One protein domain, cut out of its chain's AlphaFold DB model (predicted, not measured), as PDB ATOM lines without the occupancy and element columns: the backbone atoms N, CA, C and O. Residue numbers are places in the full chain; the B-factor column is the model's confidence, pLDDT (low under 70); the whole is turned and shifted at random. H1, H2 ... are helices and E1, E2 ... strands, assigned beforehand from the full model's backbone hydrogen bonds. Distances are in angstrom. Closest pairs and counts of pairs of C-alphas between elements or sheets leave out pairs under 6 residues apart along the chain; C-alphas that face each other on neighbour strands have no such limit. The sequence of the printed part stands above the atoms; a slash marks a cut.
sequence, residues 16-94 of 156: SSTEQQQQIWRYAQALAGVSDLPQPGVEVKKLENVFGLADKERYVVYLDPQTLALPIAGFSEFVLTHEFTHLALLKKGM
ATOM      1  N   SER A  16       0.238  -9.089  23.715       49.50
ATOM      2  CA  SER A  16       0.033  -8.194  24.870       49.50
ATOM      3  C   SER A  16       0.073  -8.917  26.227       49.50
ATOM      4  O   SER A  16      -0.167  -8.285  27.250       49.50
ATOM      5  N   SER A  17       0.340 -10.234  26.269       57.75
ATOM      6  CA  SER A  17       0.064 -11.059  27.457       57.75
ATOM      7  C   SER A  17       1.272 -11.410  28.329       57.75
ATOM      8  O   SER A  17       1.077 -11.629  29.514       57.75
ATOM      9  N   THR A  18       2.509 -11.471  27.827       68.00
ATOM     10  CA  THR A  18       3.635 -12.006  28.626       68.00
ATOM     11  C   THR A  18       4.151 -11.039  29.687       68.00
ATOM     12  O   THR A  18       4.337 -11.447  30.830       68.00
ATOM     13  N   GLU A  19       4.352  -9.765  29.358       75.00
ATOM     14  CA  GLU A  19       4.851  -8.770  30.320       75.00
ATOM     15  C   GLU A  19       3.799  -8.436  31.388       75.00
ATOM     16  O   GLU A  19       4.099  -8.448  32.580       75.00
ATOM     17  N   GLN A  20       2.540  -8.254  30.978       70.19
ATOM     18  CA  GLN A  20       1.428  -7.992  31.891       70.19
ATOM     19  C   GLN A  20       1.142  -9.191  32.810       70.19
ATOM     20  O   GLN A  20       0.961  -9.014  34.014       70.19
ATOM     21  N   GLN A  21       1.167 -10.427  32.288       70.75
ATOM     22  CA  GLN A  21       1.039 -11.627  33.127       70.75
ATOM     23  C   GLN A  21       2.219 -11.774  34.088       70.75
ATOM     24  O   GLN A  21       2.008 -12.122  35.247       70.75
ATOM     25  N   GLN A  22       3.449 -11.477  33.653       78.75
ATOM     26  CA  GLN A  22       4.623 -11.488  34.531       78.75
ATOM     27  C   GLN A  22       4.533 -10.423  35.630       78.75
ATOM     28  O   GLN A  22       4.866 -10.713  36.778       78.75
ATOM     29  N   GLN A  23       4.069  -9.212  35.311       79.06
ATOM     30  CA  GLN A  23       3.829  -8.153  36.293       79.06
ATOM     31  C   GLN A  23       2.799  -8.593  37.334       79.06
ATOM     32  O   GLN A  23       3.038  -8.455  38.531       79.06
ATOM     33  N   ILE A  24       1.696  -9.190  36.889       76.06
ATOM     34  CA  ILE A  24       0.644  -9.712  37.767       76.06
ATOM     35  C   ILE A  24       1.153 -10.831  38.657       76.06
ATOM     36  O   ILE A  24       0.879 -10.831  39.852       76.06
ATOM     37  N   TRP A  25       1.943 -11.746  38.106       79.88
ATOM     38  CA  TRP A  25       2.575 -12.803  38.885       79.88
ATOM     39  C   TRP A  25       3.516 -12.245  39.952       79.88
ATOM     40  O   TRP A  25       3.447 -12.665  41.104       79.88
ATOM     41  N   ARG A  26       4.354 -11.260  39.607       80.50
ATOM     42  CA  ARG A  26       5.226 -10.579  40.580       80.50
ATOM     43  C   ARG A  26       4.413  -9.879  41.664       80.50
ATOM     44  O   ARG A  26       4.756  -9.970  42.839       80.50
ATOM     45  N   TYR A  27       3.330  -9.208  41.282       81.06
ATOM     46  CA  TYR A  27       2.456  -8.515  42.221       81.06
ATOM     47  C   TYR A  27       1.747  -9.490  43.166       81.06
ATOM     48  O   TYR A  27       1.743  -9.296  44.379       81.06
ATOM     49  N   ALA A  28       1.232 -10.593  42.632       77.00
ATOM     50  CA  ALA A  28       0.616 -11.654  43.410       77.00
ATOM     51  C   ALA A  28       1.599 -12.318  44.382       77.00
ATOM     52  O   ALA A  28       1.249 -12.567  45.530       77.00
ATOM     53  N   GLN A  29       2.849 -12.545  43.968       77.88
ATOM     54  CA  GLN A  29       3.909 -13.036  44.854       77.88
ATOM     55  C   GLN A  29       4.264 -12.026  45.955       77.88
ATOM     56  O   GLN A  29       4.532 -12.417  47.090       77.88
ATOM     57  N   ALA A  30       4.236 -10.724  45.659       75.50
ATOM     58  CA  ALA A  30       4.417  -9.699  46.684       75.50
ATOM     59  C   ALA A  30       3.264  -9.722  47.705       75.50
ATOM     60  O   ALA A  30       3.513  -9.694  48.911       75.50
ATOM     61  N   LEU A  31       2.016  -9.846  47.236       70.44
ATOM     62  CA  LEU A  31       0.833  -9.988  48.093       70.44
ATOM     63  C   LEU A  31       0.871 -11.278  48.922       70.44
ATOM     64  O   LEU A  31       0.514 -11.273  50.100       70.44
ATOM     65  N   ALA A  32       1.351 -12.373  48.339       68.88
ATOM     66  CA  ALA A  32       1.565 -13.645  49.013       68.88
ATOM     67  C   ALA A  32       2.494 -13.510  50.223       68.88
ATOM     68  O   ALA A  32       2.162 -13.951  51.323       68.88
ATOM     69  N   GLY A  33       3.637 -12.847  50.022       66.38
ATOM     70  CA  GLY A  33       4.648 -12.664  51.061       66.38
ATOM     71  C   GLY A  33       4.142 -11.874  52.267       66.38
ATOM     72  O   GLY A  33       4.557 -12.143  53.390       66.38
ATOM     73  N   VAL A  34       3.211 -10.936  52.061       63.53
ATOM     74  CA  VAL A  34       2.629 -10.128  53.151       63.53
ATOM     75  C   VAL A  34       1.376 -10.744  53.781       63.53
ATOM     76  O   VAL A  34       0.967 -10.312  54.858       63.53
ATOM     77  N   SER A  35       0.756 -11.738  53.138       60.22
ATOM     78  CA  SER A  35      -0.509 -12.336  53.589       60.22
ATOM     79  C   SER A  35      -0.343 -13.611  54.428       60.22
ATOM     80  O   SER A  35      -1.345 -14.145  54.906       60.22
ATOM     81  N   ASP A  36       0.895 -14.076  54.653       70.25
ATOM     82  CA  ASP A  36       1.209 -15.318  55.386       70.25
ATOM     83  C   ASP A  36       0.449 -16.540  54.821       70.25
ATOM     84  O   ASP A  36       0.122 -17.490  55.526       70.25
ATOM     85  N   LEU A  37       0.088 -16.533  53.537       74.38
ATOM     86  CA  LEU A  37      -0.650 -17.637  52.925       74.38
ATOM     87  C   LEU A  37       0.310 -18.792  52.594       74.38
ATOM     88  O   LEU A  37       1.410 -18.538  52.108       74.38
ATOM     89  N   PRO A  38      -0.079 -20.060  52.833       66.75
ATOM     90  CA  PRO A  38       0.849 -21.185  52.757       66.75
ATOM     91  C   PRO A  38       1.415 -21.411  51.350       66.75
ATOM     92  O   PRO A  38       2.591 -21.741  51.249       66.75
ATOM     93  N   GLN A  39       0.624 -21.211  50.285       69.19
ATOM     94  CA  GLN A  39       1.055 -21.295  48.878       69.19
ATOM     95  C   GLN A  39       0.056 -20.584  47.949       69.19
ATOM     96  O   GLN A  39      -0.707 -21.249  47.249       69.19
ATOM     97  N   PRO A  40      -0.028 -19.248  47.951       70.69
ATOM     98  CA  PRO A  40      -1.062 -18.609  47.169       70.69
ATOM     99  C   PRO A  40      -0.719 -18.591  45.675       70.69
ATOM    100  O   PRO A  40       0.390 -18.230  45.273       70.69
ATOM    101  N   GLY A  41      -1.685 -18.998  44.857       81.94
ATOM    102  CA  GLY A  41      -1.564 -19.049  43.402       81.94
ATOM    103  C   GLY A  41      -2.404 -17.980  42.713       81.94
ATOM    104  O   GLY A  41      -3.368 -17.473  43.285       81.94
ATOM    105  N   VAL A  42      -2.062 -17.664  41.463       85.75
ATOM    106  CA  VAL A  42      -2.926 -16.882  40.571       85.75
ATOM    107  C   VAL A  42      -3.134 -17.639  39.279       85.75
ATOM    108  O   VAL A  42      -2.176 -18.026  38.611       85.75
ATOM    109  N   GLU A  43      -4.396 -17.810  38.912       88.69
ATOM    110  CA  GLU A  43      -4.796 -18.466  37.676       88.69
ATOM    111  C   GLU A  43      -5.714 -17.546  36.873       88.69
ATOM    112  O   GLU A  43      -6.652 -16.958  37.405       88.69
ATOM    113  N   VAL A  44      -5.470 -17.437  35.570       85.81
ATOM    114  CA  VAL A  44      -6.334 -16.668  34.669       85.81
ATOM    115  C   VAL A  44      -7.305 -17.634  33.999       85.81
ATOM    116  O   VAL A  44      -6.886 -18.503  33.235       85.81
ATOM    117  N   LYS A  45      -8.604 -17.496  34.275       87.06
ATOM    118  CA  LYS A  45      -9.663 -18.310  33.659       87.06
ATOM    119  C   LYS A  45     -10.941 -17.496  33.539       87.06
ATOM    120  O   LYS A  45     -11.179 -16.613  34.349       87.06
ATOM    121  N   LYS A  46     -11.781 -17.814  32.556       88.00
ATOM    122  CA  LYS A  46     -13.081 -17.151  32.402       88.00
ATOM    123  C   LYS A  46     -13.941 -17.377  33.652       88.00
ATOM    124  O   LYS A  46     -14.110 -18.522  34.073       88.00
ATOM    125  N   LEU A  47     -14.474 -16.298  34.213       79.62
ATOM    126  CA  LEU A  47     -15.373 -16.294  35.361       79.62
ATOM    127  C   LEU A  47     -16.762 -15.812  34.929       79.62
ATOM    128  O   LEU A  47     -16.919 -15.049  33.975       79.62
ATOM    129  N   GLU A  48     -17.796 -16.276  35.624       83.19
ATOM    130  CA  GLU A  48     -19.164 -15.835  35.371       83.19
ATOM    131  C   GLU A  48     -19.488 -14.630  36.256       83.19
ATOM    132  O   GLU A  48     -19.560 -14.745  37.476       83.19
ATOM    133  N   ASN A  49     -19.702 -13.468  35.632       71.62
ATOM    134  CA  ASN A  49     -20.174 -12.229  36.269       71.62
ATOM    135  C   ASN A  49     -19.260 -11.607  37.344       71.62
ATOM    136  O   ASN A  49     -19.674 -10.651  38.000       71.62
ATOM    137  N   VAL A  50     -18.028 -12.090  37.509       73.81
ATOM    138  CA  VAL A  50     -17.046 -11.547  38.460       73.81
ATOM    139  C   VAL A  50     -15.686 -11.348  37.799       73.81
ATOM    140  O   VAL A  50     -15.360 -11.991  36.805       73.81
ATOM    141  N   PHE A  51     -14.891 -10.438  38.357       77.12
ATOM    142  CA  PHE A  51     -13.549 -10.109  37.870       77.12
ATOM    143  C   PHE A  51     -12.452 -10.932  38.559       77.12
ATOM    144  O   PHE A  51     -11.427 -11.233  37.947       77.12
ATOM    145  N   GLY A  52     -12.686 -11.312  39.813       82.19
ATOM    146  CA  GLY A  52     -11.805 -12.136  40.627       82.19
ATOM    147  C   GLY A  52     -12.609 -13.161  41.423       82.19
ATOM    148  O   GLY A  52     -13.817 -13.001  41.597       82.19
ATOM    149  N   LEU A  53     -11.950 -14.236  41.848       84.19
ATOM    150  CA  LEU A  53     -12.511 -15.205  42.784       84.19
ATOM    151  C   LEU A  53     -11.401 -15.843  43.627       84.19
ATOM    152  O   LEU A  53     -10.559 -16.573  43.099       84.19
ATOM    153  N   ALA A  54     -11.443 -15.627  44.936       84.88
ATOM    154  CA  ALA A  54     -10.615 -16.313  45.916       84.88
ATOM    155  C   ALA A  54     -11.138 -17.724  46.236       84.88
ATOM    156  O   ALA A  54     -12.239 -17.910  46.754       84.88
ATOM    157  N   ASP A  55     -10.308 -18.735  46.001       87.19
ATOM    158  CA  ASP A  55     -10.522 -20.105  46.459       87.19
ATOM    159  C   ASP A  55      -9.748 -20.342  47.754       87.19
ATOM    160  O   ASP A  55      -8.528 -20.503  47.756       87.19
ATOM    161  N   LYS A  56     -10.477 -20.347  48.870       82.94
ATOM    162  CA  LYS A  56      -9.914 -20.486  50.219       82.94
ATOM    163  C   LYS A  56      -9.298 -21.851  50.509       82.94
ATOM    164  O   LYS A  56      -8.435 -21.941  51.375       82.94
ATOM    165  N   GLU A  57      -9.746 -22.902  49.828       86.31
ATOM    166  CA  GLU A  57      -9.251 -24.261  50.061       86.31
ATOM    167  C   GLU A  57      -7.899 -24.450  49.382       86.31
ATOM    168  O   GLU A  57      -6.979 -25.033  49.954       86.31
ATOM    169  N   ARG A  58      -7.770 -23.899  48.172       85.62
ATOM    170  CA  ARG A  58      -6.537 -23.961  47.379       85.62
ATOM    171  C   ARG A  58      -5.614 -22.767  47.589       85.62
ATOM    172  O   ARG A  58      -4.482 -22.802  47.125       85.62
ATOM    173  N   TYR A  59      -6.083 -21.729  48.278       85.88
ATOM    174  CA  TYR A  59      -5.422 -20.427  48.384       85.88
ATOM    175  C   TYR A  59      -5.105 -19.808  47.014       85.88
ATOM    176  O   TYR A  59      -4.121 -19.094  46.852       85.88
ATOM    177  N   VAL A  60      -5.938 -20.068  46.007       87.56
ATOM    178  CA  VAL A  60      -5.733 -19.571  44.640       87.56
ATOM    179  C   VAL A  60      -6.678 -18.412  44.364       87.56
ATOM    180  O   VAL A  60      -7.867 -18.497  44.657       87.56
ATOM    181  N   VAL A  61      -6.166 -17.345  43.754       85.88
ATOM    182  CA  VAL A  61      -6.985 -16.276  43.180       85.88
ATOM    183  C   VAL A  61      -7.166 -16.523  41.689       85.88
ATOM    184  O   VAL A  61      -6.206 -16.562  40.921       85.88
ATOM    185  N   TYR A  62      -8.417 -16.660  41.270       88.62
ATOM    186  CA  TYR A  62      -8.788 -16.683  39.866       88.62
ATOM    187  C   TYR A  62      -9.026 -15.265  39.365       88.62
ATOM    188  O   TYR A  62      -9.776 -14.526  39.992       88.62
ATOM    189  N   LEU A  63      -8.437 -14.901  38.228       86.88
ATOM    190  CA  LEU A  63      -8.718 -13.653  37.521       86.88
ATOM    191  C   LEU A  63      -9.436 -13.930  36.205       86.88
ATOM    192  O   LEU A  63      -8.993 -14.772  35.418       86.88
ATOM    193  N   ASP A  64     -10.494 -13.170  35.931       86.56
ATOM    194  CA  ASP A  64     -11.105 -13.177  34.605       86.56
ATOM    195  C   ASP A  64     -10.172 -12.493  33.585       86.56
ATOM    196  O   ASP A  64      -9.645 -11.416  33.878       86.56
ATOM    197  N   PRO A  65      -9.965 -13.045  32.372       82.62
ATOM    198  CA  PRO A  65      -9.127 -12.425  31.346       82.62
ATOM    199  C   PRO A  65      -9.505 -10.973  31.015       82.62
ATOM    200  O   PRO A  65      -8.634 -10.186  30.642       82.62
ATOM    201  N   GLN A  66     -10.778 -10.588  31.169       78.62
ATOM    202  CA  GLN A  66     -11.235  -9.216  30.940       78.62
ATOM    203  C   GLN A  66     -10.579  -8.223  31.899       78.62
ATOM    204  O   GLN A  66     -10.367  -7.077  31.517       78.62
ATOM    205  N   THR A  67     -10.186  -8.650  33.103       74.31
ATOM    206  CA  THR A  67      -9.458  -7.785  34.048       74.31
ATOM    207  C   THR A  67      -8.122  -7.307  33.496       74.31
ATOM    208  O   THR A  67      -7.689  -6.204  33.818       74.31
ATOM    209  N   LEU A  68      -7.500  -8.114  32.635       75.12
ATOM    210  CA  LEU A  68      -6.230  -7.810  31.980       75.12
ATOM    211  C   LEU A  68      -6.436  -6.944  30.737       75.12
ATOM    212  O   LEU A  68      -5.587  -6.129  30.396       75.12
ATOM    213  N   ALA A  69      -7.569  -7.128  30.058       70.56
ATOM    214  CA  ALA A  69      -7.895  -6.427  28.822       70.56
ATOM    215  C   ALA A  69      -8.427  -5.002  29.046       70.56
ATOM    216  O   ALA A  69      -8.504  -4.219  28.098       70.56
ATOM    217  N   LEU A  70      -8.823  -4.656  30.274       67.50
ATOM    218  CA  LEU A  70      -9.304  -3.316  30.588       67.50
ATOM    219  C   LEU A  70      -8.148  -2.305  30.505       67.50
ATOM    220  O   LEU A  70      -7.119  -2.506  31.151       67.50
ATOM    221  N   PRO A  71      -8.308  -1.178  29.780       59.88
ATOM    222  CA  PRO A  71      -7.277  -0.146  29.633       59.88
ATOM    223  C   PRO A  71      -7.201   0.747  30.881       59.88
ATOM    224  O   PRO A  71      -7.113   1.971  30.802       59.88
ATOM    225  N   ILE A  72      -7.305   0.131  32.056       60.19
ATOM    226  CA  ILE A  72      -7.395   0.797  33.341       60.19
ATOM    227  C   ILE A  72      -6.161   0.387  34.141       60.19
ATOM    228  O   ILE A  72      -6.084  -0.715  34.686       60.19
ATOM    229  N   ALA A  73      -5.178   1.285  34.188       61.59
ATOM    230  CA  ALA A  73      -3.933   1.051  34.908       61.59
ATOM    231  C   ALA A  73      -4.211   0.724  36.386       61.59
ATOM    232  O   ALA A  73      -4.900   1.482  37.070       61.59
ATOM    233  N   GLY A  74      -3.668  -0.394  36.874       63.66
ATOM    234  CA  GLY A  74      -3.815  -0.823  38.266       63.66
ATOM    235  C   GLY A  74      -5.101  -1.593  38.587       63.66
ATOM    236  O   GLY A  74      -5.310  -1.948  39.747       63.66
ATOM    237  N   PHE A  75      -5.977  -1.862  37.608       70.31
ATOM    238  CA  PHE A  75      -7.226  -2.588  37.866       70.31
ATOM    239  C   PHE A  75      -6.994  -4.065  38.215       70.31
ATOM    240  O   PHE A  75      -7.595  -4.578  39.156       70.31
ATOM    241  N   SER A  76      -6.087  -4.748  37.515       76.38
ATOM    242  CA  SER A  76      -5.695  -6.126  37.840       76.38
ATOM    243  C   SER A  76      -5.091  -6.241  39.241       76.38
ATOM    244  O   SER A  76      -5.425  -7.150  39.996       76.38
ATOM    245  N   GLU A  77      -4.241  -5.288  39.615       76.06
ATOM    246  CA  GLU A  77      -3.612  -5.188  40.928       76.06
ATOM    247  C   GLU A  77      -4.654  -4.943  42.020       76.06
ATOM    248  O   GLU A  77      -4.573  -5.528  43.100       76.06
ATOM    249  N   PHE A  78      -5.675  -4.138  41.729       74.75
ATOM    250  CA  PHE A  78      -6.811  -3.950  42.621       74.75
ATOM    251  C   PHE A  78      -7.557  -5.264  42.878       74.75
ATOM    252  O   PHE A  78      -7.729  -5.639  44.039       74.75
ATOM    253  N   VAL A  79      -7.960  -5.975  41.819       76.56
ATOM    254  CA  VAL A  79      -8.686  -7.248  41.948       76.56
ATOM    255  C   VAL A  79      -7.838  -8.258  42.722       76.56
ATOM    256  O   VAL A  79      -8.318  -8.867  43.670       76.56
ATOM    257  N   LEU A  80      -6.547  -8.376  42.413       77.69
ATOM    258  CA  LEU A  80      -5.641  -9.255  43.158       77.69
ATOM    259  C   LEU A  80      -5.549  -8.878  44.634       77.69
ATOM    260  O   LEU A  80      -5.669  -9.743  45.494       77.69
ATOM    261  N   THR A  81      -5.369  -7.596  44.947       75.69
ATOM    262  CA  THR A  81      -5.284  -7.137  46.341       75.69
ATOM    263  C   THR A  81      -6.550  -7.493  47.110       75.69
ATOM    264  O   THR A  81      -6.460  -7.982  48.235       75.69
ATOM    265  N   HIS A  82      -7.716  -7.299  46.491       78.06
ATOM    266  CA  HIS A  82      -9.014  -7.646  47.059       78.06
ATOM    267  C   HIS A  82      -9.105  -9.144  47.388       78.06
ATOM    268  O   HIS A  82      -9.321  -9.521  48.539       78.06
ATOM    269  N   GLU A  83      -8.855 -10.009  46.407       81.06
ATOM    270  CA  GLU A  83      -8.993 -11.462  46.564       81.06
ATOM    271  C   GLU A  83      -7.934 -12.066  47.512       81.06
ATOM    272  O   GLU A  83      -8.228 -12.943  48.325       81.06
ATOM    273  N   PHE A  84      -6.692 -11.571  47.490       75.00
ATOM    274  CA  PHE A  84      -5.664 -12.000  48.450       75.00
ATOM    275  C   PHE A  84      -5.990 -11.561  49.879       75.00
ATOM    276  O   PHE A  84      -5.726 -12.293  50.837       75.00
ATOM    277  N   THR A  85      -6.591 -10.381  50.036       72.44
ATOM    278  CA  THR A  85      -7.065  -9.895  51.336       72.44
ATOM    279  C   THR A  85      -8.211 -10.767  51.855       72.44
ATOM    280  O   THR A  85      -8.237 -11.081  53.049       72.44
ATOM    281  N   HIS A  86      -9.100 -11.238  50.968       74.88
ATOM    282  CA  HIS A  86     -10.088 -12.292  51.250       74.88
ATOM    283  C   HIS A  86      -9.441 -13.529  51.864       74.88
ATOM    284  O   HIS A  86      -9.770 -13.911  52.990       74.88
ATOM    285  N   LEU A  87      -8.466 -14.113  51.169       77.06
ATOM    286  CA  LEU A  87      -7.765 -15.310  51.634       77.06
ATOM    287  C   LEU A  87      -7.075 -15.090  52.990       77.06
ATOM    288  O   LEU A  87      -7.206 -15.914  53.899       77.06
ATOM    289  N   ALA A  88      -6.374 -13.964  53.154       72.12
ATOM    290  CA  ALA A  88      -5.623 -13.649  54.368       72.12
ATOM    291  C   ALA A  88      -6.519 -13.493  55.606       72.12
ATOM    292  O   ALA A  88      -6.152 -13.905  56.708       72.12
ATOM    293  N   LEU A  89      -7.696 -12.887  55.444       69.69
ATOM    294  CA  LEU A  89      -8.626 -12.645  56.546       69.69
ATOM    295  C   LEU A  89      -9.463 -13.883  56.879       69.69
ATOM    296  O   LEU A  89      -9.668 -14.162  58.062       69.69
ATOM    297  N   LEU A  90      -9.861 -14.670  55.875       71.38
ATOM    298  CA  LEU A  90     -10.506 -15.968  56.094       71.38
ATOM    299  C   LEU A  90      -9.581 -16.929  56.860       71.38
ATOM    300  O   LEU A  90     -10.029 -17.571  57.809       71.38
ATOM    301  N   LYS A  91      -8.273 -16.957  56.545       76.06
ATOM    302  CA  LYS A  91      -7.267 -17.730  57.306       76.06
ATOM    303  C   LYS A  91      -7.248 -17.355  58.795       76.06
ATOM    304  O   LYS A  91      -7.019 -18.207  59.647       76.06
ATOM    305  N   LYS A  92      -7.516 -16.087  59.125       71.25
ATOM    306  CA  LYS A  92      -7.571 -15.576  60.507       71.25
ATOM    307  C   LYS A  92      -8.900 -15.871  61.218       71.25
ATOM    308  O   LYS A  92      -9.123 -15.363  62.314       71.25
ATOM    309  N   GLY A  93      -9.785 -16.670  60.615       72.19
ATOM    310  CA  GLY A  93     -11.084 -17.026  61.186       72.19
ATOM    311  C   GLY A  93     -12.119 -15.900  61.116       72.19
ATOM    312  O   GLY A  93     -13.128 -15.954  61.818       72.19
ATOM    313  N   MET A  94     -11.881 -14.872  60.294       67.31
ATOM    314  CA  MET A  94     -12.872 -13.829  60.036       67.31
ATOM    315  C   MET A  94     -13.966 -14.402  59.132       67.31
ATOM    316  O   MET A  94     -13.655 -15.028  58.124       67.31
TER     317      MET A  94
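What this domain is: This is residues 16 to 94 of the 156 residues of an uncharacterized protein of bacterium (UniProt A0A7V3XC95). Two long helices, H1 and H3, run side by side and the same way against a small three-stranded sheet: H3 covers one face of it, while H1 packs mostly on the edge strand E1. A very short helix, H2, sits by the beginning of H3. The printed part has 79 residues, with three named helices and three named strands in the order H1 E1 E2 E3 H2 H3; the sheet runs E1 E3 E2 and is mixed, and the class is mixed, helices and strands. The whole is compact, with a radius of gyration of the C-alphas of 11.9 A and spans of 37 by 26 by 18 A.

Where its parts are: H1 is residues 18 to 35, 25.3 A from first to last C-alpha, beginning with C-alpha 18 at (3.635, -12.006, 28.626). The strands are E1, residues 41 to 44, 10.2 A; E2, residues 52 to 55, 10.0 A; and E3, residues 60 to 63, 9.7 A. H2 is residues 66 to 69, 4.8 A. H3 is residues 75 to 91, 24.6 A, ending with C-alpha 91 at (-7.267, -17.730, 57.306).

How they stand to each other: H1 is on the sheet, and its closest C-alphas to E1 are those of Ala 28 and Val 42, 6.9 A apart. E1 and E3 are parallel neighbours at 24 degrees, with N 61 and O 41 within hydrogen-bond range at 2.8 A. E2 and E3 form an antiparallel hairpin at 163 degrees, with N 53 and O 62 at 2.9 A and N 62 and O 53 at 2.8 A. E1 and E2 are edge strands. H3 is on the sheet at a height over the sheet of 8.2 A. It lies over E3 and E2 and runs along the strands, at 21 degrees to E2 on the local plane; the C-alphas of Ala 54 and Glu 83, the closest of E2 and H3, are 5.2 A apart. H1 and H3 make two layers with the sheet, the helices on one face of it. H1 and H3 touch at a shallow tilt of 29 degrees, the same way, the closest C-alphas being those of Ser 35 and Ala 88, 5.3 A. H2 touches H3, which meets it with residues 75 to 79 alone; the closest C-alphas, of Thr 67 and Ser 76, are 5.6 A apart. H2 is only just not on the sheet, with 4 pairs of C-alphas within 10 A. In H1 and H3 every O i to N i+4 pair is within hydrogen-bond range; H2 is too short for such a pair.

The domain as a whole: The C-alphas of Ser 16 and Gly 93, the two farthest apart, are 39.0 A apart. The printed part has no cut and no long link. Mean pLDDT of the printed part is 75.6; residues 16 to 18, 32 to 35, 38 to 39, 70 to 74, 89 and 94 are under 70.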